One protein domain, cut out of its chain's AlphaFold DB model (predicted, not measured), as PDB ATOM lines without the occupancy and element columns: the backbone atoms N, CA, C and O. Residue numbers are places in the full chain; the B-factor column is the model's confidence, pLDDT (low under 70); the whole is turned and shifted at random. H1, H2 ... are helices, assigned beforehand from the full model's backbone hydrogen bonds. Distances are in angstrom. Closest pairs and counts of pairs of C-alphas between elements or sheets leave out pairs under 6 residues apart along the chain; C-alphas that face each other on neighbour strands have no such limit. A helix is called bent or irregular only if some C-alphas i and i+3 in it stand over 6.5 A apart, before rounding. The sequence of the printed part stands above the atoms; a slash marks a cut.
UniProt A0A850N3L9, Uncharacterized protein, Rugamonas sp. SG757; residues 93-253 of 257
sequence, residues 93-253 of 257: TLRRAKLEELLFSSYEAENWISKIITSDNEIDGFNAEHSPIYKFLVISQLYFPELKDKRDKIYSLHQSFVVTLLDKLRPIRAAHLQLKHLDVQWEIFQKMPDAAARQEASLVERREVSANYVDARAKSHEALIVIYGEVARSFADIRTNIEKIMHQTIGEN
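Overview. This is residues 93 to 253 of the 257 residues of an uncharacterized protein of Rugamonas sp. SG757 (UniProt A0A850N3L9). A long rod is made of two long helices, H4 and H3, which run side by side in opposite directions as a hairpin; the shorter H1 and H2 pack along one part of it to make a four-helix bundle, while the turn of the hairpin at residues 191 to 196 sticks out at the far end. The bundle is up and down, each helix running against the one before it. The printed part has 161 residues with four named helices, H1, H2, H3 and H4 in chain order, and no named strand, and its class is all helix. It is only just extended, close to loose, with a radius of gyration of the C-alphas of 23.1 A and spans of 87 by 23 by 18 A.

Arrangement. H4, residues 196 to 253, touches H3, residues 145 to 190, at a shallow tilt of 18 degrees, opposite ways; their closest C-alphas, of Lys 168 and Ser 220, are 5.3 A apart. With residues 221 to 249 alone, H4 touches H1, residues 93 to 118, at a shallow tilt of 16 degrees, opposite ways; the closest C-alphas are those of Glu 110 and Ala 232, 6.5 A. H2, residues 133 to 143, touches H1, closest at the C-alphas of Ser 105 and Phe 136, 5.3 A. H3 touches H2 with residues 147 to 155 alone, closest at the C-alphas of Ser 140 and Leu 147, 6.7 A. H1 and H3 are near each other, and H2 and H4 are apart. In H1 and H2 every O i to N i+4 pair is within hydrogen-bond range, against 37 of 42 in H3 and 52 of 54 in H4.

Along the chain. H4 measures 83.2 A from C-alpha 196 to C-alpha 253, which is at (51.267, -23.969, -31.588). H3 measures 65.4 A, has a kink of 31 degrees near residue 152, and is irregular, with C-alphas 146 and 149 7.9 A apart. H1 measures 37.8 A from C-alpha 93 at (42.769, -26.779, -40.004), and H2 measures 15.6 A.

Size, cuts and confidence. The C-alphas of Asp 194 and Asn 253, the two farthest apart, are 87.1 A from each other. The printed part has no cut. The link from H1 to H2, residues 119 to 132, is long; those from H2 to H3 and from H3 to H4 are tight. The mean pLDDT of the printed part is 94.3, and residues 121, 123 and 253 are under 70.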
ATOM      1  N   THR A  93      43.741 -27.688 -39.380       96.06
ATOM      2  CA  THR A  93      42.769 -26.779 -40.004       96.06
ATOM      3  C   THR A  93      41.420 -27.468 -40.184       96.06
ATOM      4  O   THR A  93      40.398 -26.952 -39.727       96.06
ATOM      5  N   LEU A  94      41.423 -28.678 -40.746       96.88
ATOM      6  CA  LEU A  94      40.229 -29.503 -40.898       96.88
ATOM      7  C   LEU A  94      39.600 -29.833 -39.543       96.88
ATOM      8  O   LEU A  94      38.393 -29.680 -39.359       96.88
ATOM      9  N   ARG A  95      40.420 -30.246 -38.571       96.69
ATOM     10  CA  ARG A  95      39.966 -30.579 -37.219       96.69
ATOM     11  C   ARG A  95      39.300 -29.384 -36.542       96.69
ATOM     12  O   ARG A  95      38.225 -29.547 -35.974       96.69
ATOM     13  N   ARG A  96      39.879 -28.184 -36.645       97.12
ATOM     14  CA  ARG A  96      39.268 -26.945 -36.141       97.12
ATOM     15  C   ARG A  96      37.920 -26.670 -36.809       97.12
ATOM     16  O   ARG A  96      36.938 -26.483 -36.098       97.12
ATOM     17  N   ALA A  97      37.864 -26.699 -38.139       97.94
ATOM     18  CA  ALA A  97      36.627 -26.455 -38.882       97.94
ATOM     19  C   ALA A  97      35.514 -27.436 -38.471       97.94
ATOM     20  O   ALA A  97      34.361 -27.048 -38.299       97.94
ATOM     21  N   LYS A  98      35.861 -28.708 -38.243       98.25
ATOM     22  CA  LYS A  98      34.905 -29.729 -37.802       98.25
ATOM     23  C   LYS A  98      34.493 -29.592 -36.339       98.25
ATOM     24  O   LYS A  98      33.350 -29.910 -36.029       98.25
ATOM     25  N   LEU A  99      35.357 -29.085 -35.456       98.12
ATOM     26  CA  LEU A  99      34.969 -28.738 -34.082       98.12
ATOM     27  C   LEU A  99      33.977 -27.571 -34.066       98.12
ATOM     28  O   LEU A  99      32.997 -27.624 -33.329       98.12
ATOM     29  N   GLU A 100      34.205 -26.543 -34.889       98.25
ATOM     30  CA  GLU A 100      33.285 -25.410 -35.042       98.25
ATOM     31  C   GLU A 100      31.926 -25.887 -35.583       98.25
ATOM     32  O   GLU A 100      30.884 -25.585 -35.002       98.25
ATOM     33  N   GLU A 101      31.924 -26.715 -36.631       98.38
ATOM     34  CA  GLU A 101      30.698 -27.298 -37.189       98.38
ATOM     35  C   GLU A 101      29.944 -28.167 -36.166       98.38
ATOM     36  O   GLU A 101      28.719 -28.070 -36.044       98.38
ATOM     37  N   LEU A 102      30.670 -28.984 -35.393       98.44
ATOM     38  CA  LEU A 102      30.096 -29.798 -34.323       98.44
ATOM     39  C   LEU A 102      29.464 -28.916 -33.238       98.44
ATOM     40  O   LEU A 102      28.340 -29.182 -32.809       98.44
ATOM     41  N   LEU A 103      30.149 -27.844 -32.836       98.44
ATOM     42  CA  LEU A 103      29.652 -26.881 -31.859       98.44
ATOM     43  C   LEU A 103      28.347 -26.233 -32.335       98.44
ATOM     44  O   LEU A 103      27.359 -26.260 -31.601       98.44
ATOM     45  N   PHE A 104      28.293 -25.734 -33.573       98.50
ATOM     46  CA  PHE A 104      27.065 -25.162 -34.134       98.50
ATOM     47  C   PHE A 104      25.924 -26.178 -34.189       98.50
ATOM     48  O   PHE A 104      24.825 -25.877 -33.728       98.50
ATOM     49  N   SER A 105      26.188 -27.405 -34.647       98.25
ATOM     50  CA  SER A 105      25.159 -28.453 -34.694       98.25
ATOM     51  C   SER A 105      24.600 -28.807 -33.308       98.25
ATOM     52  O   SER A 105      23.422 -29.139 -33.186       98.25
ATOM     53  N   SER A 106      25.412 -28.681 -32.248       98.31
ATOM     54  CA  SER A 106      24.954 -28.884 -30.868       98.31
ATOM     55  C   SER A 106      23.958 -27.805 -30.422       98.31
ATOM     56  O   SER A 106      22.916 -28.132 -29.856       98.31
ATOM     57  N   TYR A 107      24.221 -26.537 -30.755       98.38
ATOM     58  CA  TYR A 107      23.301 -25.426 -30.495       98.38
ATOM     59  C   TYR A 107      22.016 -25.543 -31.313       98.38
ATOM     60  O   TYR A 107      20.928 -25.308 -30.792       98.38
ATOM     61  N   GLU A 108      22.126 -25.920 -32.587       98.06
ATOM     62  CA  GLU A 108      20.969 -26.137 -33.457       98.06
ATOM     63  C   GLU A 108      20.067 -27.249 -32.914       98.06
ATOM     64  O   GLU A 108      18.849 -27.079 -32.886       98.06
ATOM     65  N   ALA A 109      20.645 -28.356 -32.437       97.75
ATOM     66  CA  ALA A 109      19.896 -29.463 -31.844       97.75
ATOM     67  C   ALA A 109      19.194 -29.064 -30.550       97.75
ATOM     68  O   ALA A 109      17.998 -29.316 -30.405       97.75
ATOM     69  N   GLU A 110      19.889 -28.390 -29.639       97.56
ATOM     70  CA  GLU A 110      19.282 -27.893 -28.405       97.56
ATOM     71  C   GLU A 110      18.145 -26.896 -28.689       97.56
ATOM     72  O   GLU A 110      17.067 -26.997 -28.100       97.56
ATOM     73  N   ASN A 111      18.346 -25.979 -29.638       96.88
ATOM     74  CA  ASN A 111      17.333 -25.010 -30.057       96.88
ATOM     75  C   ASN A 111      16.133 -25.685 -30.737       96.88
ATOM     76  O   ASN A 111      14.994 -25.293 -30.503       96.88
ATOM     77  N   TRP A 112      16.362 -26.710 -31.562       96.06
ATOM     78  CA  TRP A 112      15.290 -27.486 -32.187       96.06
ATOM     79  C   TRP A 112      14.406 -28.167 -31.134       96.06
ATOM     80  O   TRP A 112      13.182 -28.053 -31.202       96.06
ATOM     81  N   ILE A 113      15.010 -28.784 -30.112       95.56
ATOM     82  CA  ILE A 113      14.272 -29.400 -28.997       95.56
ATOM     83  C   ILE A 113      13.511 -28.339 -28.194       95.56
ATOM     84  O   ILE A 113      12.330 -28.521 -27.908       95.56
ATOM     85  N   SER A 114      14.162 -27.218 -27.870       95.56
ATOM     86  CA  SER A 114      13.530 -26.103 -27.153       95.56
ATOM     87  C   SER A 114      12.298 -25.586 -27.900       95.56
ATOM     88  O   SER A 114      11.213 -25.505 -27.325       95.56
ATOM     89  N   LYS A 115      12.425 -25.363 -29.215       93.94
ATOM     90  CA  LYS A 115      11.311 -24.950 -30.072       93.94
ATOM     91  C   LYS A 115      10.153 -25.929 -30.013       93.94
ATOM     92  O   LYS A 115       9.034 -25.466 -29.863       93.94
ATOM     93  N   ILE A 116      10.407 -27.238 -30.078       92.25
ATOM     94  CA  ILE A 116       9.354 -28.262 -29.998       92.25
ATOM     95  C   ILE A 116       8.574 -28.177 -28.688       92.25
ATOM     96  O   ILE A 116       7.358 -28.328 -28.704       92.25
ATOM     97  N   ILE A 117       9.257 -27.921 -27.572       91.12
ATOM     98  CA  ILE A 117       8.626 -27.817 -26.250       91.12
ATOM     99  C   ILE A 117       7.784 -26.542 -26.134       91.12
ATOM    100  O   ILE A 117       6.745 -26.557 -25.477       91.12
ATOM    101  N   THR A 118       8.233 -25.443 -26.747       89.06
ATOM    102  CA  THR A 118       7.551 -24.141 -26.666       89.06
ATOM    103  C   THR A 118       6.494 -23.918 -27.746       89.06
ATOM    104  O   THR A 118       5.627 -23.071 -27.579       89.06
ATOM    105  N   SER A 119       6.589 -24.615 -28.877       83.56
ATOM    106  CA  SER A 119       5.673 -24.462 -30.008       83.56
ATOM    107  C   SER A 119       4.365 -25.209 -29.777       83.56
ATOM    108  O   SER A 119       4.386 -26.338 -29.289       83.56
ATOM    109  N   ASP A 120       3.257 -24.666 -30.281       74.44
ATOM    110  CA  ASP A 120       1.957 -25.349 -30.371       74.44
ATOM    111  C   ASP A 120       1.932 -26.455 -31.462       74.44
ATOM    112  O   ASP A 120       0.910 -26.712 -32.095       74.44
ATOM    113  N   ASN A 121       3.046 -27.172 -31.673       68.56
ATOM    114  CA  ASN A 121       3.184 -28.281 -32.639       68.56
ATOM    115  C   ASN A 121       2.313 -29.511 -32.296       68.56
ATOM    116  O   ASN A 121       2.395 -30.562 -32.937       68.56
ATOM    117  N   GLU A 122       1.477 -29.402 -31.267       70.12
ATOM    118  CA  GLU A 122       0.505 -30.407 -30.851       70.12
ATOM    119  C   GLU A 122      -0.523 -30.692 -31.964       70.12
ATOM    120  O   GLU A 122      -0.967 -31.838 -32.102       70.12
ATOM    121  N   ILE A 123      -0.833 -29.678 -32.788       68.00
ATOM    122  CA  ILE A 123      -1.932 -29.679 -33.768       68.00
ATOM    123  C   ILE A 123      -1.472 -30.102 -35.175       68.00
ATOM    124  O   ILE A 123      -2.069 -31.005 -35.758       68.00
ATOM    125  N   ASP A 124      -0.382 -29.525 -35.696       72.56
ATOM    126  CA  ASP A 124       0.048 -29.717 -37.099       72.56
ATOM    127  C   ASP A 124       0.898 -30.975 -37.343       72.56
ATOM    128  O   ASP A 124       1.324 -31.264 -38.463       72.56
ATOM    129  N   GLY A 125       1.104 -31.779 -36.301       75.88
ATOM    130  CA  GLY A 125       1.893 -32.998 -36.379       75.88
ATOM    131  C   GLY A 125       3.368 -32.760 -36.063       75.88
ATOM    132  O   GLY A 125       3.973 -31.742 -36.377       75.88
ATOM    133  N   PHE A 126       3.966 -33.748 -35.402       85.44
ATOM    134  CA  PHE A 126       5.390 -33.733 -35.100       85.44
ATOM    135  C   PHE A 126       6.166 -34.123 -36.360       85.44
ATOM    136  O   PHE A 126       6.045 -35.264 -36.812       85.44
ATOM    137  N   ASN A 127       6.959 -33.198 -36.903       85.12
ATOM    138  CA  ASN A 127       7.864 -33.473 -38.015       85.12
ATOM    139  C   ASN A 127       9.308 -33.657 -37.509       85.12
ATOM    140  O   ASN A 127       9.947 -32.713 -37.041       85.12
ATOM    141  N   ALA A 128       9.827 -34.881 -37.633       85.94
ATOM    142  CA  ALA A 128      11.192 -35.237 -37.248       85.94
ATOM    143  C   ALA A 128      12.242 -35.009 -38.355       85.94
ATOM    144  O   ALA A 128      13.439 -35.095 -38.078       85.94
ATOM    145  N   GLU A 129      11.825 -34.735 -39.597       83.56
ATOM    146  CA  GLU A 129      12.675 -34.763 -40.802       83.56
ATOM    147  C   GLU A 129      13.799 -33.718 -40.798       83.56
ATOM    148  O   GLU A 129      14.763 -33.834 -41.552       83.56
ATOM    149  N   HIS A 130      13.723 -32.721 -39.917       87.69
ATOM    150  CA  HIS A 130      14.700 -31.637 -39.831       87.69
ATOM    151  C   HIS A 130      15.441 -31.583 -38.495       87.69
ATOM    152  O   HIS A 130      15.965 -30.531 -38.133       87.69
ATOM    153  N   SER A 131      15.500 -32.692 -37.747       94.62
ATOM    154  CA  SER A 131      16.321 -32.723 -36.536       94.62
ATOM    155  C   SER A 131      17.813 -32.619 -36.899       94.62
ATOM    156  O   SER A 131      18.352 -33.516 -37.560       94.62
ATOM    157  N   PRO A 132      18.530 -31.575 -36.439       96.56
ATOM    158  CA  PRO A 132      19.960 -31.415 -36.707       96.56
ATOM    159  C   PRO A 132      20.817 -32.402 -35.891       96.56
ATOM    160  O   PRO A 132      22.038 -32.446 -36.059       96.56
ATOM    161  N   ILE A 133      20.195 -33.243 -35.049       97.56
ATOM    162  CA  ILE A 133      20.888 -34.258 -34.252       97.56
ATOM    163  C   ILE A 133      21.736 -35.184 -35.126       97.56
ATOM    164  O   ILE A 133      22.852 -35.525 -34.757       97.56
ATOM    165  N   TYR A 134      21.263 -35.556 -36.318       96.88
ATOM    166  CA  TYR A 134      21.986 -36.485 -37.185       96.88
ATOM    167  C   TYR A 134      23.293 -35.889 -37.704       96.88
ATOM    168  O   TYR A 134      24.307 -36.585 -37.740       96.88
ATOM    169  N   LYS A 135      23.300 -34.591 -38.026       97.88
ATOM    170  CA  LYS A 135      24.521 -33.875 -38.411       97.88
ATOM    171  C   LYS A 135      25.543 -33.909 -37.273       97.88
ATOM    172  O   LYS A 135      26.695 -34.271 -37.500       97.88
ATOM    173  N   PHE A 136      25.099 -33.621 -36.048       98.44
ATOM    174  CA  PHE A 136      25.928 -33.716 -34.848       98.44
ATOM    175  C   PHE A 136      26.523 -35.126 -34.664       98.44
ATOM    176  O   PHE A 136      27.728 -35.269 -34.445       98.44
ATOM    177  N   LEU A 137      25.708 -36.179 -34.812       98.06
ATOM    178  CA  LEU A 137      26.157 -37.569 -34.664       98.06
ATOM    179  C   LEU A 137      27.208 -37.949 -35.707       98.06
ATOM    180  O   LEU A 137      28.242 -38.508 -35.345       98.06
ATOM    181  N   VAL A 138      26.968 -37.621 -36.980       98.38
ATOM    182  CA  VAL A 138      27.875 -37.950 -38.088       98.38
ATOM    183  C   VAL A 138      29.224 -37.259 -37.909       98.38
ATOM    184  O   VAL A 138      30.261 -37.916 -37.994       98.38
ATOM    185  N   ILE A 139      29.231 -35.957 -37.603       98.44
ATOM    186  CA  ILE A 139      30.481 -35.212 -37.399       98.44
ATOM    187  C   ILE A 139      31.243 -35.775 -36.197       98.44
ATOM    188  O   ILE A 139      32.438 -36.051 -36.303       98.44
ATOM    189  N   SER A 140      30.557 -36.000 -35.070       98.25
ATOM    190  CA  SER A 140      31.181 -36.571 -33.874       98.25
ATOM    191  C   SER A 140      31.754 -37.965 -34.135       98.25
ATOM    192  O   SER A 140      32.853 -38.264 -33.681       98.25
ATOM    193  N   GLN A 141      31.051 -38.818 -34.878       98.19
ATOM    194  CA  GLN A 141      31.501 -40.177 -35.162       98.19
ATOM    195  C   GLN A 141      32.703 -40.231 -36.109       98.19
ATOM    196  O   GLN A 141      33.606 -41.030 -35.874       98.19
ATOM    197  N   LEU A 142      32.715 -39.412 -37.163       98.25
ATOM    198  CA  LEU A 142      33.769 -39.452 -38.177       98.25
ATOM    199  C   LEU A 142      35.050 -38.744 -37.732       98.25
ATOM    200  O   LEU A 142      36.140 -39.222 -38.032       98.25
ATOM    201  N   TYR A 143      34.926 -37.613 -37.033       97.94
ATOM    202  CA  TYR A 143      36.067 -36.736 -36.754       97.94
ATOM    203  C   TYR A 143      36.527 -36.751 -35.292       97.94
ATOM    204  O   TYR A 143      37.670 -36.377 -35.025       97.94
ATOM    205  N   PHE A 144      35.674 -37.176 -34.351       97.94
ATOM    206  CA  PHE A 144      35.932 -37.052 -32.907       97.94
ATOM    207  C   PHE A 144      35.555 -38.323 -32.127       97.94
ATOM    208  O   PHE A 144      34.665 -38.285 -31.267       97.94
ATOM    209  N   PRO A 145      36.209 -39.469 -32.398       97.69
ATOM    210  CA  PRO A 145      35.931 -40.726 -31.699       97.69
ATOM    211  C   PRO A 145      36.107 -40.632 -30.174       97.69
ATOM    212  O   PRO A 145      35.424 -41.345 -29.440       97.69
ATOM    213  N   GLU A 146      36.949 -39.726 -29.679       98.00
ATOM    214  CA  GLU A 146      37.134 -39.432 -28.255       98.00
ATOM    215  C   GLU A 146      35.878 -38.866 -27.565       98.00
ATOM    216  O   GLU A 146      35.777 -38.914 -26.342       98.00
ATOM    217  N   LEU A 147      34.896 -38.366 -28.327       98.19
ATOM    218  CA  LEU A 147      33.607 -37.886 -27.815       98.19
ATOM    219  C   LEU A 147      32.508 -38.962 -27.828       98.19
ATOM    220  O   LEU A 147      31.348 -38.645 -27.557       98.19
ATOM    221  N   LYS A 148      32.847 -40.224 -28.130       98.12
ATOM    222  CA  LYS A 148      31.893 -41.335 -28.275       98.12
ATOM    223  C   LYS A 148      30.890 -41.427 -27.125       98.12
ATOM    224  O   LYS A 148      29.692 -41.403 -27.380       98.12
ATOM    225  N   ASP A 149      31.358 -41.460 -25.882       98.38
ATOM    226  CA  ASP A 149      30.474 -41.671 -24.728       98.38
ATOM    227  C   ASP A 149      29.477 -40.513 -24.546       98.38
ATOM    228  O   ASP A 149      28.302 -40.719 -24.238       98.38
ATOM    229  N   LYS A 150      29.929 -39.275 -24.794       98.25
ATOM    230  CA  LYS A 150      29.093 -38.065 -24.724       98.25
ATOM    231  C   LYS A 150      28.056 -38.055 -25.845       98.25
ATOM    232  O   LYS A 150      26.891 -37.746 -25.602       98.25
ATOM    233  N   ARG A 151      28.476 -38.415 -27.060       98.06
ATOM    234  CA  ARG A 151      27.603 -38.533 -28.233       98.06
ATOM    235  C   ARG A 151      26.517 -39.580 -28.002       98.06
ATOM    236  O   ARG A 151      25.344 -39.278 -28.200       98.06
ATOM    237  N   ASP A 152      26.894 -40.779 -27.568       98.38
ATOM    238  CA  ASP A 152      25.967 -41.898 -27.378       98.38
ATOM    239  C   ASP A 152      24.945 -41.573 -26.274       98.38
ATOM    240  O   ASP A 152      23.747 -41.823 -26.434       98.38
ATOM    241  N   LYS A 153      25.382 -40.892 -25.203       98.25
ATOM    242  CA  LYS A 153      24.486 -40.348 -24.176       98.25
ATOM    243  C   LYS A 153      23.480 -39.350 -24.755       98.25
ATOM    244  O   LYS A 153      22.282 -39.527 -24.548       98.25
ATOM    245  N   ILE A 154      23.934 -38.337 -25.495       98.31
ATOM    246  CA  ILE A 154      23.048 -37.341 -26.124       98.31
ATOM    247  C   ILE A 154      22.049 -38.019 -27.064       98.31
ATOM    248  O   ILE A 154      20.863 -37.696 -27.030       98.31
ATOM    249  N   TYR A 155      22.501 -38.987 -27.865       98.06
ATOM    250  CA  TYR A 155      21.625 -39.739 -28.753       98.06
ATOM    251  C   TYR A 155      20.535 -40.483 -27.981       98.06
ATOM    252  O   TYR A 155      19.360 -40.365 -28.321       98.06
ATOM    253  N   SER A 156      20.904 -41.194 -26.912       98.19
ATOM    254  CA  SER A 156      19.942 -41.918 -26.077       98.19
ATOM    255  C   SER A 156      18.905 -40.982 -25.446       98.19
ATOM    256  O   SER A 156      17.713 -41.273 -25.499       98.19
ATOM    257  N   LEU A 157      19.329 -39.816 -24.944       98.12
ATOM    258  CA  LEU A 157      18.433 -38.809 -24.376       98.12
ATOM    259  C   LEU A 157      17.508 -38.206 -25.439       98.12
ATOM    260  O   LEU A 157      16.321 -38.024 -25.183       98.12
ATOM    261  N   HIS A 158      18.018 -37.949 -26.646       97.38
ATOM    262  CA  HIS A 158      17.205 -37.494 -27.772       97.38
ATOM    263  C   HIS A 158      16.150 -38.539 -28.166       97.38
ATOM    264  O   HIS A 158      14.994 -38.187 -28.384       97.38
ATOM    265  N   GLN A 159      16.510 -39.825 -28.240       97.31
ATOM    266  CA  GLN A 159      15.537 -40.887 -28.522       97.31
ATOM    267  C   GLN A 159      14.472 -40.975 -27.424       97.31
ATOM    268  O   GLN A 159      13.282 -40.993 -27.734       97.31
ATOM    269  N   SER A 160      14.877 -40.937 -26.152       97.38
ATOM    270  CA  SER A 160      13.950 -40.900 -25.015       97.38
ATOM    271  C   SER A 160      13.014 -39.691 -25.072       97.38
ATOM    272  O   SER A 160      11.818 -39.832 -24.816       97.38
ATOM    273  N   PHE A 161      13.525 -38.521 -25.463       96.50
ATOM    274  CA  PHE A 161      12.725 -37.319 -25.679       96.50
ATOM    275  C   PHE A 161      11.673 -37.530 -26.773       96.50
ATOM    276  O   PHE A 161      10.493 -37.303 -26.527       96.50
ATOM    277  N   VAL A 162      12.071 -38.014 -27.955       95.19
ATOM    278  CA  VAL A 162      11.152 -38.242 -29.083       95.19
ATOM    279  C   VAL A 162      10.083 -39.278 -28.734       95.19
ATOM    280  O   VAL A 162       8.905 -39.058 -29.009       95.19
ATOM    281  N   VAL A 163      10.459 -40.387 -28.093       95.75
ATOM    282  CA  VAL A 163       9.503 -41.420 -27.663       95.75
ATOM    283  C   VAL A 163       8.510 -40.854 -26.651       95.75
ATOM    284  O   VAL A 163       7.306 -41.052 -26.804       95.75
ATOM    285  N   THR A 164       8.994 -40.105 -25.657       96.06
ATOM    286  CA  THR A 164       8.135 -39.474 -24.644       96.06
ATOM    287  C   THR A 164       7.193 -38.459 -25.280       96.06
ATOM    288  O   THR A 164       6.000 -38.467 -24.996       96.06
ATOM    289  N   LEU A 165       7.694 -37.629 -26.195       94.50
ATOM    290  CA  LEU A 165       6.887 -36.674 -26.944       94.50
ATOM    291  C   LEU A 165       5.758 -37.375 -27.706       94.50
ATOM    292  O   LEU A 165       4.602 -36.978 -27.596       94.50
ATOM    293  N   LEU A 166       6.065 -38.442 -28.445       93.38
ATOM    294  CA  LEU A 166       5.063 -39.186 -29.211       93.38
ATOM    295  C   LEU A 166       4.024 -39.876 -28.315       93.38
ATOM    296  O   LEU A 166       2.841 -39.883 -28.664       93.38
ATOM    297  N   ASP A 167       4.440 -40.424 -27.171       95.19
ATOM    298  CA  ASP A 167       3.534 -40.999 -26.170       95.19
ATOM    299  C   ASP A 167       2.562 -39.940 -25.630       95.19
ATOM    300  O   ASP A 167       1.345 -40.136 -25.646       95.19
ATOM    301  N   LYS A 168       3.087 -38.776 -25.224       94.25
ATOM    302  CA  LYS A 168       2.291 -37.701 -24.618       94.25
ATOM    303  C   LYS A 168       1.443 -36.910 -25.609       94.25
ATOM    304  O   LYS A 168       0.376 -36.431 -25.234       94.25
ATOM    305  N   LEU A 169       1.831 -36.841 -26.881       92.75
ATOM    306  CA  LEU A 169       1.016 -36.216 -27.927       92.75
ATOM    307  C   LEU A 169      -0.255 -37.009 -28.256       92.75
ATOM    308  O   LEU A 169      -1.229 -36.426 -28.731       92.75
ATOM    309  N   ARG A 170      -0.286 -38.326 -28.012       92.62
ATOM    310  CA  ARG A 170      -1.446 -39.172 -28.329       92.62
ATOM    311  C   ARG A 170      -2.739 -38.724 -27.619       92.62
ATOM    312  O   ARG A 170      -3.714 -38.483 -28.334       92.62
ATOM    313  N   PRO A 171      -2.795 -38.596 -26.276       94.31
ATOM    314  CA  PRO A 171      -4.008 -38.138 -25.591       94.31
ATOM    315  C   PRO A 171      -4.378 -36.690 -25.939       94.31
ATOM    316  O   PRO A 171      -5.560 -36.393 -26.083       94.31
ATOM    317  N   ILE A 172      -3.389 -35.814 -26.155       94.81
ATOM    318  CA  ILE A 172      -3.619 -34.414 -26.550       94.81
ATOM    319  C   ILE A 172      -4.335 -34.352 -27.902       94.81
ATOM    320  O   ILE A 172      -5.365 -33.695 -28.030       94.81
ATOM    321  N   ARG A 173      -3.841 -35.092 -28.903       93.06
ATOM    322  CA  ARG A 173      -4.468 -35.161 -30.231       93.06
ATOM    323  C   ARG A 173      -5.866 -35.760 -30.179       93.06
ATOM    324  O   ARG A 173      -6.753 -35.266 -30.868       93.06
ATOM    325  N   ALA A 174      -6.076 -36.794 -29.365       94.06
ATOM    326  CA  ALA A 174      -7.397 -37.391 -29.189       94.06
ATOM    327  C   ALA A 174      -8.402 -36.375 -28.618       94.06
ATOM    328  O   ALA A 174      -9.472 -36.192 -29.197       94.06
ATOM    329  N   ALA A 175      -8.029 -35.659 -27.552       95.31
ATOM    330  CA  ALA A 175      -8.868 -34.619 -26.956       95.31
ATOM    331  C   ALA A 175      -9.091 -33.435 -27.914       95.31
ATOM    332  O   ALA A 175     -10.206 -32.937 -28.034       95.31
ATOM    333  N   HIS A 176      -8.067 -33.024 -28.668       94.56
ATOM    334  CA  HIS A 176      -8.187 -31.964 -29.672       94.56
ATOM    335  C   HIS A 176      -9.166 -32.329 -30.798       94.56
ATOM    336  O   HIS A 176     -10.015 -31.522 -31.175       94.56
ATOM    337  N   LEU A 177      -9.089 -33.556 -31.324       94.44
ATOM    338  CA  LEU A 177     -10.030 -34.038 -32.337       94.44
ATOM    339  C   LEU A 177     -11.461 -34.083 -31.792       94.44
ATOM    340  O   LEU A 177     -12.385 -33.668 -32.489       94.44
ATOM    341  N   GLN A 178     -11.649 -34.533 -30.548       95.94
ATOM    342  CA  GLN A 178     -12.954 -34.507 -29.882       95.94
ATOM    343  C   GLN A 178     -13.494 -33.079 -29.739       95.94
ATOM    344  O   GLN A 178     -14.644 -32.839 -30.097       95.94
ATOM    345  N   LEU A 179     -12.668 -32.117 -29.312       95.94
ATOM    346  CA  LEU A 179     -13.055 -30.702 -29.261       95.94
ATOM    347  C   LEU A 179     -13.495 -30.188 -30.629       95.94
ATOM    348  O   LEU A 179     -14.558 -29.587 -30.734       95.94
ATOM    349  N   LYS A 180     -12.742 -30.498 -31.689       95.44
ATOM    350  CA  LYS A 180     -13.100 -30.108 -33.057       95.44
ATOM    351  C   LYS A 180     -14.438 -30.711 -33.496       95.44
ATOM    352  O   LYS A 180     -15.229 -30.038 -34.152       95.44
ATOM    353  N   HIS A 181     -14.710 -31.968 -33.141       96.06
ATOM    354  CA  HIS A 181     -16.008 -32.592 -33.403       96.06
ATOM    355  C   HIS A 181     -17.143 -31.900 -32.639       96.06
ATOM    356  O   HIS A 181     -18.191 -31.638 -33.231       96.06
ATOM    357  N   LEU A 182     -16.931 -31.571 -31.363       96.12
ATOM    358  CA  LEU A 182     -17.907 -30.863 -30.534       96.12
ATOM    359  C   LEU A 182     -18.158 -29.436 -31.025       96.12
ATOM    360  O   LEU A 182     -19.303 -28.998 -31.022       96.12
ATOM    361  N   ASP A 183     -17.131 -28.738 -31.508       95.50
ATOM    362  CA  ASP A 183     -17.271 -27.403 -32.096       95.50
ATOM    363  C   ASP A 183     -18.189 -27.442 -33.331       95.50
ATOM    364  O   ASP A 183     -19.119 -26.644 -33.443       95.50
ATOM    365  N   VAL A 184     -18.014 -28.433 -34.213       96.69
ATOM    366  CA  VAL A 184     -18.898 -28.632 -35.376       96.69
ATOM    367  C   VAL A 184     -20.327 -28.989 -34.946       96.69
ATOM    368  O   VAL A 184     -21.292 -28.466 -35.505       96.69
ATOM    369  N   GLN A 185     -20.497 -29.869 -33.954       95.00
ATOM    370  CA  GLN A 185     -21.826 -30.218 -33.435       95.00
ATOM    371  C   GLN A 185     -22.533 -29.010 -32.818       95.00
ATOM    372  O   GLN A 185     -23.722 -28.796 -33.064       95.00
ATOM    373  N   TRP A 186     -21.798 -28.196 -32.065       93.62
ATOM    374  CA  TRP A 186     -22.289 -26.965 -31.467       93.62
ATOM    375  C   TRP A 186     -22.809 -25.993 -32.533       93.62
ATOM    376  O   TRP A 186     -23.937 -25.508 -32.426       93.62
ATOM    377  N   GLU A 187     -22.047 -25.772 -33.609       94.94
ATOM    378  CA  GLU A 187     -22.473 -24.941 -34.744       94.94
ATOM    379  C   GLU A 187     -23.756 -25.453 -35.416       94.94
ATOM    380  O   GLU A 187     -24.592 -24.663 -35.862       94.94
ATOM    381  N   ILE A 188     -23.935 -26.775 -35.490       95.38
ATOM    382  CA  ILE A 188     -25.157 -27.393 -36.015       95.38
ATOM    383  C   ILE A 188     -26.334 -27.137 -35.065       95.38
ATOM    384  O   ILE A 188     -27.401 -26.710 -35.514       95.38
ATOM    385  N   PHE A 189     -26.157 -27.349 -33.757       94.69
ATOM    386  CA  PHE A 189     -27.211 -27.142 -32.761       94.69
ATOM    387  C   PHE A 189     -27.647 -25.683 -32.643       94.69
ATOM    388  O   PHE A 189     -28.813 -25.429 -32.348       94.69
ATOM    389  N   GLN A 190     -26.765 -24.720 -32.913       92.88
ATOM    390  CA  GLN A 190     -27.133 -23.302 -32.967       92.88
ATOM    391  C   GLN A 190     -28.143 -22.978 -34.077       92.88
ATOM    392  O   GLN A 190     -28.883 -22.004 -33.964       92.88
ATOM    393  N   LYS A 191     -28.198 -23.785 -35.142       95.06
ATOM    394  CA  LYS A 191     -29.078 -23.562 -36.300       95.06
ATOM    395  C   LYS A 191     -30.418 -24.297 -36.201       95.06
ATOM    396  O   LYS A 191     -31.278 -24.104 -37.057       95.06
ATOM    397  N   MET A 192     -30.604 -25.151 -35.194       94.62
ATOM    398  CA  MET A 192     -31.816 -25.955 -35.026       94.62
ATOM    399  C   MET A 192     -32.846 -25.236 -34.137       94.62
ATOM    400  O   MET A 192     -32.494 -24.798 -33.040       94.62
ATOM    401  N   PRO A 193     -34.128 -25.149 -34.546       91.69
ATOM    402  CA  PRO A 193     -35.193 -24.734 -33.640       91.69
ATOM    403  C   PRO A 193     -35.380 -25.793 -32.539       91.69
ATOM    404  O   PRO A 193     -35.338 -26.988 -32.822       91.69
ATOM    405  N   ASP A 194     -35.576 -25.346 -31.296       89.50
ATOM    406  CA  ASP A 194     -35.818 -26.193 -30.110       89.50
ATOM    407  C   ASP A 194     -34.632 -27.082 -29.651       89.50
ATOM    408  O   ASP A 194     -34.791 -28.183 -29.126       89.50
ATOM    409  N   ALA A 195     -33.394 -26.606 -29.832       92.94
ATOM    410  CA  ALA A 195     -32.180 -27.355 -29.484       92.94
ATOM    411  C   ALA A 195     -31.581 -27.045 -28.094       92.94
ATOM    412  O   ALA A 195     -30.475 -27.502 -27.808       92.94
ATOM    413  N   ALA A 196     -32.271 -26.309 -27.216       93.56
ATOM    414  CA  ALA A 196     -31.696 -25.800 -25.959       93.56
ATOM    415  C   ALA A 196     -31.106 -26.904 -25.057       93.56
ATOM    416  O   ALA A 196     -29.985 -26.779 -24.569       93.56
ATOM    417  N   ALA A 197     -31.812 -28.028 -24.899       92.94
ATOM    418  CA  ALA A 197     -31.320 -29.154 -24.101       92.94
ATOM    419  C   ALA A 197     -30.071 -29.821 -24.713       92.94
ATOM    420  O   ALA A 197     -29.168 -30.235 -23.990       92.94
ATOM    421  N   ARG A 198     -29.995 -29.903 -26.051       93.44
ATOM    422  CA  ARG A 198     -28.833 -30.466 -26.765       93.44
ATOM    423  C   ARG A 198     -27.631 -29.533 -26.710       93.44
ATOM    424  O   ARG A 198     -26.504 -30.000 -26.583       93.44
ATOM    425  N   GLN A 199     -27.879 -28.226 -26.776       93.00
ATOM    426  CA  GLN A 199     -26.858 -27.206 -26.588       93.00
ATOM    427  C   GLN A 199     -26.246 -27.320 -25.184       93.00
ATOM    428  O   GLN A 199     -25.033 -27.468 -25.068       93.00
ATOM    429  N   GLU A 200     -27.059 -27.350 -24.128       94.19
ATOM    430  CA  GLU A 200     -26.532 -27.464 -22.761       94.19
ATOM    431  C   GLU A 200     -25.719 -28.751 -22.559       94.19
ATOM    432  O   GLU A 200     -24.604 -28.702 -22.041       94.19
ATOM    433  N   ALA A 201     -26.212 -29.894 -23.052       94.31
ATOM    434  CA  ALA A 201     -25.472 -31.155 -22.993       94.31
ATOM    435  C   ALA A 201     -24.112 -31.076 -23.719       94.31
ATOM    436  O   ALA A 201     -23.090 -31.479 -23.164       94.31
ATOM    437  N   SER A 202     -24.082 -30.493 -24.923       94.06
ATOM    438  CA  SER A 202     -22.852 -30.302 -25.703       94.06
ATOM    439  C   SER A 202     -21.860 -29.355 -25.015       94.06
ATOM    440  O   SER A 202     -20.654 -29.591 -25.067       94.06
ATOM    441  N   LEU A 203     -22.332 -28.314 -24.316       94.12
ATOM    442  CA  LEU A 203     -21.467 -27.428 -23.527       94.12
ATOM    443  C   LEU A 203     -20.820 -28.150 -22.346       94.12
ATOM    444  O   LEU A 203     -19.641 -27.916 -22.075       94.12
ATOM    445  N   VAL A 204     -21.573 -28.996 -21.640       96.06
ATOM    446  CA  VAL A 204     -21.043 -29.795 -20.526       96.06
ATOM    447  C   VAL A 204     -19.958 -30.744 -21.032       96.06
ATOM    448  O   VAL A 204     -18.848 -30.725 -20.503       96.06
ATOM    449  N   GLU A 205     -20.234 -31.486 -22.107       96.19
ATOM    450  CA  GLU A 205     -19.264 -32.392 -22.732       96.19
ATOM    451  C   GLU A 205     -18.014 -31.637 -23.212       96.19
ATOM    452  O   GLU A 205     -16.883 -32.026 -22.924       96.19
ATOM    453  N   ARG A 206     -18.190 -30.479 -23.859       95.88
ATOM    454  CA  ARG A 206     -17.077 -29.629 -24.308       95.88
ATOM    455  C   ARG A 206     -16.207 -29.141 -23.156       95.88
ATOM    456  O   ARG A 206     -14.986 -29.093 -23.302       95.88
ATOM    457  N   ARG A 207     -16.798 -28.777 -22.012       97.00
ATOM    458  CA  ARG A 207     -16.039 -28.379 -20.813       97.00
ATOM    459  C   ARG A 207     -15.201 -29.535 -20.279       97.00
ATOM    460  O   ARG A 207     -14.042 -29.314 -19.941       97.00
ATOM    461  N   GLU A 208     -15.757 -30.743 -20.244       97.38
ATOM    462  CA  GLU A 208     -15.042 -31.941 -19.805       97.38
ATOM    463  C   GLU A 208     -13.870 -32.281 -20.738       97.38
ATOM    464  O   GLU A 208     -12.733 -32.410 -20.283       97.38
ATOM    465  N   VAL A 209     -14.101 -32.336 -22.054       97.31
ATOM    466  CA  VAL A 209     -13.037 -32.617 -23.033       97.31
ATOM    467  C   VAL A 209     -11.966 -31.519 -23.021       97.31
ATOM    468  O   VAL A 209     -10.776 -31.819 -23.114       97.31
ATOM    469  N   SER A 210     -12.355 -30.252 -22.843       97.12
ATOM    470  CA  SER A 210     -11.413 -29.134 -22.707       97.12
ATOM    471  C   SER A 210     -10.541 -29.269 -21.455       97.12
ATOM    472  O   SER A 210      -9.324 -29.105 -21.530       97.12
ATOM    473  N   ALA A 211     -11.129 -29.655 -20.318       96.81
ATOM    474  CA  ALA A 211     -10.373 -29.934 -19.100       96.81
ATOM    475  C   ALA A 211      -9.378 -31.091 -19.303       96.81
ATOM    476  O   ALA A 211      -8.211 -30.963 -18.932       96.81
ATOM    477  N   ASN A 212      -9.801 -32.171 -19.970       96.19
ATOM    478  CA  ASN A 212      -8.936 -33.306 -20.307       96.19
ATOM    479  C   ASN A 212      -7.784 -32.903 -21.241       96.19
ATOM    480  O   ASN A 212      -6.655 -33.357 -21.058       96.19
ATOM    481  N   TYR A 213      -8.046 -32.032 -22.221       96.00
ATOM    482  CA  TYR A 213      -7.019 -31.483 -23.107       96.00
ATOM    483  C   TYR A 213      -5.965 -30.691 -22.321       96.00
ATOM    484  O   TYR A 213      -4.768 -30.939 -22.471       96.00
ATOM    485  N   VAL A 214      -6.402 -29.770 -21.454       95.81
ATOM    486  CA  VAL A 214      -5.505 -28.931 -20.643       95.81
ATOM    487  C   VAL A 214      -4.671 -29.776 -19.676       95.81
ATOM    488  O   VAL A 214      -3.462 -29.571 -19.580       95.81
ATOM    489  N   ASP A 215      -5.281 -30.755 -19.003       96.50
ATOM    490  CA  ASP A 215      -4.580 -31.671 -18.094       96.50
ATOM    491  C   ASP A 215      -3.546 -32.538 -18.832       96.50
ATOM    492  O   ASP A 215      -2.386 -32.620 -18.417       96.50
ATOM    493  N   ALA A 216      -3.921 -33.131 -19.971       95.44
ATOM    494  CA  ALA A 216      -3.002 -33.920 -20.792       95.44
ATOM    495  C   ALA A 216      -1.814 -33.081 -21.284       95.44
ATOM    496  O   ALA A 216      -0.670 -33.546 -21.265       95.44
ATOM    497  N   ARG A 217      -2.072 -31.830 -21.677       94.75
ATOM    498  CA  ARG A 217      -1.045 -30.877 -22.097       94.75
ATOM    499  C   ARG A 217      -0.089 -30.523 -20.959       94.75
ATOM    500  O   ARG A 217       1.123 -30.592 -21.149       94.75
ATOM    501  N   ALA A 218      -0.612 -30.211 -19.774       95.31
ATOM    502  CA  ALA A 218       0.202 -29.900 -18.600       95.31
ATOM    503  C   ALA A 218       1.126 -31.071 -18.220       95.31
ATOM    504  O   ALA A 218       2.334 -30.883 -18.075       95.31
ATOM    505  N   LYS A 219       0.584 -32.295 -18.168       95.31
ATOM    506  CA  LYS A 219       1.352 -33.522 -17.883       95.31
ATOM    507  C   LYS A 219       2.419 -33.814 -18.937       95.31
ATOM    508  O   LYS A 219       3.510 -34.273 -18.605       95.31
ATOM    509  N   SER A 220       2.109 -33.569 -20.211       94.31
ATOM    510  CA  SER A 220       3.079 -33.687 -21.305       94.31
ATOM    511  C   SER A 220       4.242 -32.718 -21.112       94.31
ATOM    512  O   SER A 220       5.403 -33.123 -21.143       94.31
ATOM    513  N   HIS A 221       3.930 -31.449 -20.852       94.81
ATOM    514  CA  HIS A 221       4.928 -30.404 -20.677       94.81
ATOM    515  C   HIS A 221       5.847 -30.676 -19.478       94.81
ATOM    516  O   HIS A 221       7.067 -30.586 -19.612       94.81
ATOM    517  N   GLU A 222       5.285 -31.092 -18.340       95.81
ATOM    518  CA  GLU A 222       6.048 -31.481 -17.149       95.81
ATOM    519  C   GLU A 222       7.040 -32.616 -17.453       95.81
ATOM    520  O   GLU A 222       8.229 -32.505 -17.150       95.81
ATOM    521  N   ALA A 223       6.583 -33.675 -18.131       95.69
ATOM    522  CA  ALA A 223       7.438 -34.801 -18.502       95.69
ATOM    523  C   ALA A 223       8.561 -34.396 -19.476       95.69
ATOM    524  O   ALA A 223       9.707 -34.829 -19.330       95.69
ATOM    525  N   LEU A 224       8.251 -33.551 -20.463       95.56
ATOM    526  CA  LEU A 224       9.218 -33.105 -21.468       95.56
ATOM    527  C   LEU A 224      10.265 -32.147 -20.895       95.56
ATOM    528  O   LEU A 224      11.428 -32.240 -21.285       95.56
ATOM    529  N   ILE A 225       9.895 -31.275 -19.949       96.69
ATOM    530  CA  ILE A 225      10.834 -30.364 -19.275       96.69
ATOM    531  C   ILE A 225      11.944 -31.137 -18.563       96.69
ATOM    532  O   ILE A 225      13.111 -30.747 -18.646       96.69
ATOM    533  N   VAL A 226      11.606 -32.234 -17.880       97.06
ATOM    534  CA  VAL A 226      12.593 -33.039 -17.146       97.06
ATOM    535  C   VAL A 226      13.647 -33.598 -18.105       97.06
ATOM    536  O   VAL A 226      14.845 -33.401 -17.892       97.06
ATOM    537  N   ILE A 227      13.206 -34.222 -19.203       96.69
ATOM    538  CA  ILE A 227      14.107 -34.800 -20.211       96.69
ATOM    539  C   ILE A 227      14.905 -33.699 -20.917       96.69
ATOM    540  O   ILE A 227      16.112 -33.835 -21.113       96.69
ATOM    541  N   TYR A 228      14.268 -32.578 -21.254       97.19
ATOM    542  CA  TYR A 228      14.950 -31.430 -21.846       97.19
ATOM    543  C   TYR A 228      16.072 -30.902 -20.959       97.19
ATOM    544  O   TYR A 228      17.173 -30.656 -21.446       97.19
ATOM    545  N   GLY A 229      15.839 -30.797 -19.649       97.75
ATOM    546  CA  GLY A 229      16.863 -30.384 -18.698       97.75
ATOM    547  C   GLY A 229      18.067 -31.331 -18.665       97.75
ATOM    548  O   GLY A 229      19.195 -30.892 -18.440       97.75
ATOM    549  N   GLU A 230      17.872 -32.632 -18.886       98.12
ATOM    550  CA  GLU A 230      18.973 -33.594 -19.038       98.12
ATOM    551  C   GLU A 230      19.706 -33.439 -20.368       98.12
ATOM    552  O   GLU A 230      20.941 -33.425 -20.392       98.12
ATOM    553  N   VAL A 231      18.961 -33.273 -21.461       97.75
ATOM    554  CA  VAL A 231      19.518 -33.041 -22.797       97.75
ATOM    555  C   VAL A 231      20.367 -31.769 -22.818       97.75
ATOM    556  O   VAL A 231      21.524 -31.822 -23.231       97.75
ATOM    557  N   ALA A 232      19.845 -30.652 -22.306       98.00
ATOM    558  CA  ALA A 232      20.545 -29.371 -22.236       98.00
ATOM    559  C   ALA A 232      21.834 -29.468 -21.405       98.00
ATOM    560  O   ALA A 232      22.893 -29.017 -21.840       98.00
ATOM    561  N   ARG A 233      21.791 -30.146 -20.246       98.50
ATOM    562  CA  ARG A 233      22.996 -30.420 -19.442       98.50
ATOM    563  C   ARG A 233      24.020 -31.256 -20.206       98.50
ATOM    564  O   ARG A 233      25.212 -30.973 -20.130       98.50
ATOM    565  N   SER A 234      23.574 -32.266 -20.952       98.25
ATOM    566  CA  SER A 234      24.467 -33.105 -21.753       98.25
ATOM    567  C   SER A 234      25.084 -32.341 -22.931       98.25
ATOM    568  O   SER A 234      26.253 -32.561 -23.249       98.25
ATOM    569  N   PHE A 235      24.339 -31.421 -23.551       98.25
ATOM    570  CA  PHE A 235      24.874 -30.525 -24.574       98.25
ATOM    571  C   PHE A 235      25.861 -29.510 -23.996       98.25
ATOM    572  O   PHE A 235      26.910 -29.289 -24.591       98.25
ATOM    573  N   ALA A 236      25.585 -28.918 -22.836       98.31
ATOM    574  CA  ALA A 236      26.540 -28.035 -22.166       98.31
ATOM    575  C   ALA A 236      27.857 -28.772 -21.857       98.31
ATOM    576  O   ALA A 236      28.939 -28.290 -22.178       98.31
ATOM    577  N   ASP A 237      27.756 -29.992 -21.329       98.31
ATOM    578  CA  ASP A 237      28.901 -30.847 -21.025       98.31
ATOM    579  C   ASP A 237      29.728 -31.197 -22.279       98.31
ATOM    580  O   ASP A 237      30.956 -31.062 -22.266       98.31
ATOM    581  N   ILE A 238      29.101 -31.589 -23.399       98.06
ATOM    582  CA  ILE A 238      29.876 -31.846 -24.624       98.06
ATOM    583  C   ILE A 238      30.503 -30.568 -25.189       98.06
ATOM    584  O   ILE A 238      31.635 -30.628 -25.664       98.06
ATOM    585  N   ARG A 239      29.839 -29.410 -25.084       98.44
ATOM    586  CA  ARG A 239      30.395 -28.117 -25.516       98.44
ATOM    587  C   ARG A 239      31.672 -27.770 -24.754       98.44
ATOM    588  O   ARG A 239      32.680 -27.476 -25.389       98.44
ATOM    589  N   THR A 240      31.699 -27.950 -23.433       98.25
ATOM    590  CA  THR A 240      32.929 -27.789 -22.635       98.25
ATOM    591  C   THR A 240      34.046 -28.744 -23.079       98.25
ATOM    592  O   THR A 240      35.221 -28.375 -23.108       98.25
ATOM    593  N   ASN A 241      33.712 -29.982 -23.462       98.19
ATOM    594  CA  ASN A 241      34.704 -30.927 -23.985       98.19
ATOM    595  C   ASN A 241      35.217 -30.518 -25.377       98.19
ATOM    596  O   ASN A 241      36.417 -30.610 -25.629       98.19
ATOM    597  N   ILE A 242      34.343 -30.020 -26.254       97.75
ATOM    598  CA  ILE A 242      34.713 -29.468 -27.566       97.75
ATOM    599  C   ILE A 242      35.665 -28.280 -27.391       97.75
ATOM    600  O   ILE A 242      36.710 -28.247 -28.035       97.75
ATOM    601  N   GLU A 243      35.361 -27.349 -26.483       96.94
ATOM    602  CA  GLU A 243      36.224 -26.204 -26.162       96.94
ATOM    603  C   GLU A 243      37.602 -26.655 -25.668       96.94
ATOM    604  O   GLU A 243      38.628 -26.164 -26.140       96.94
ATOM    605  N   LYS A 244      37.652 -27.656 -24.781       97.19
ATOM    606  CA  LYS A 244      38.914 -28.242 -24.315       97.19
ATOM    607  C   LYS A 244      39.736 -28.824 -25.471       97.19
ATOM    608  O   LYS A 244      40.935 -28.554 -25.553       97.19
ATOM    609  N   ILE A 245      39.112 -29.587 -26.369       96.31
ATOM    610  CA  ILE A 245      39.786 -30.167 -27.544       96.31
ATOM    611  C   ILE A 245      40.251 -29.059 -28.499       96.31
ATOM    612  O   ILE A 245      41.351 -29.132 -29.052       96.31
ATOM    613  N   MET A 246      39.448 -28.011 -28.675       95.75
ATOM    614  CA  MET A 246      39.794 -26.857 -29.498       95.75
ATOM    615  C   MET A 246      41.015 -26.122 -28.931       95.75
ATOM    616  O   MET A 246      41.963 -25.855 -29.669       95.75
ATOM    617  N   HIS A 247      41.056 -25.886 -27.617       94.50
ATOM    618  CA  HIS A 247      42.216 -25.302 -26.945       94.50
ATOM    619  C   HIS A 247      43.471 -26.165 -27.061       94.50
ATOM    620  O   HIS A 247      44.547 -25.614 -27.261       94.50
ATOM    621  N   GLN A 248      43.357 -27.491 -26.982       93.75
ATOM    622  CA  GLN A 248      44.494 -28.390 -27.214       93.75
ATOM    623  C   GLN A 248      44.991 -28.291 -28.662       93.75
ATOM    624  O   GLN A 248      46.182 -28.107 -28.898       93.75
ATOM    625  N   THR A 249      44.069 -28.301 -29.626       91.50
ATOM    626  CA  THR A 249      44.391 -28.244 -31.062       91.50
ATOM    627  C   THR A 249      45.064 -26.919 -31.456       91.50
ATOM    628  O   THR A 249      45.952 -26.905 -32.307       91.50
ATOM    629  N   ILE A 250      44.665 -25.801 -30.834       88.38
ATOM    630  CA  ILE A 250      45.226 -24.465 -31.103       88.38
ATOM    631  C   ILE A 250      46.477 -24.193 -30.251       88.38
ATOM    632  O   ILE A 250      47.468 -23.663 -30.752       88.38
ATOM    633  N   GLY A 251      46.432 -24.541 -28.964       82.50
ATOM    634  CA  GLY A 251      47.428 -24.172 -27.956       82.50
ATOM    635  C   GLY A 251      48.782 -24.859 -28.117       82.50
ATOM    636  O   GLY A 251      49.798 -24.288 -27.725       82.50
ATOM    637  N   GLU A 252      48.836 -26.029 -28.759       71.50
ATOM    638  CA  GLU A 252      50.106 -26.684 -29.105       71.50
ATOM    639  C   GLU A 252      51.015 -25.812 -29.987       71.50
ATOM    640  O   GLU A 252      52.232 -25.958 -29.936       71.50
ATOM    641  N   ASN A 253      50.466 -24.850 -30.735       56.28
ATOM    642  CA  ASN A 253      51.267 -23.969 -31.588       56.28
ATOM    643  C   ASN A 253      52.028 -22.880 -30.812       56.28
ATOM    644  O   ASN A 253      52.988 -22.336 -31.343       56.28
TER     645      ASN A 253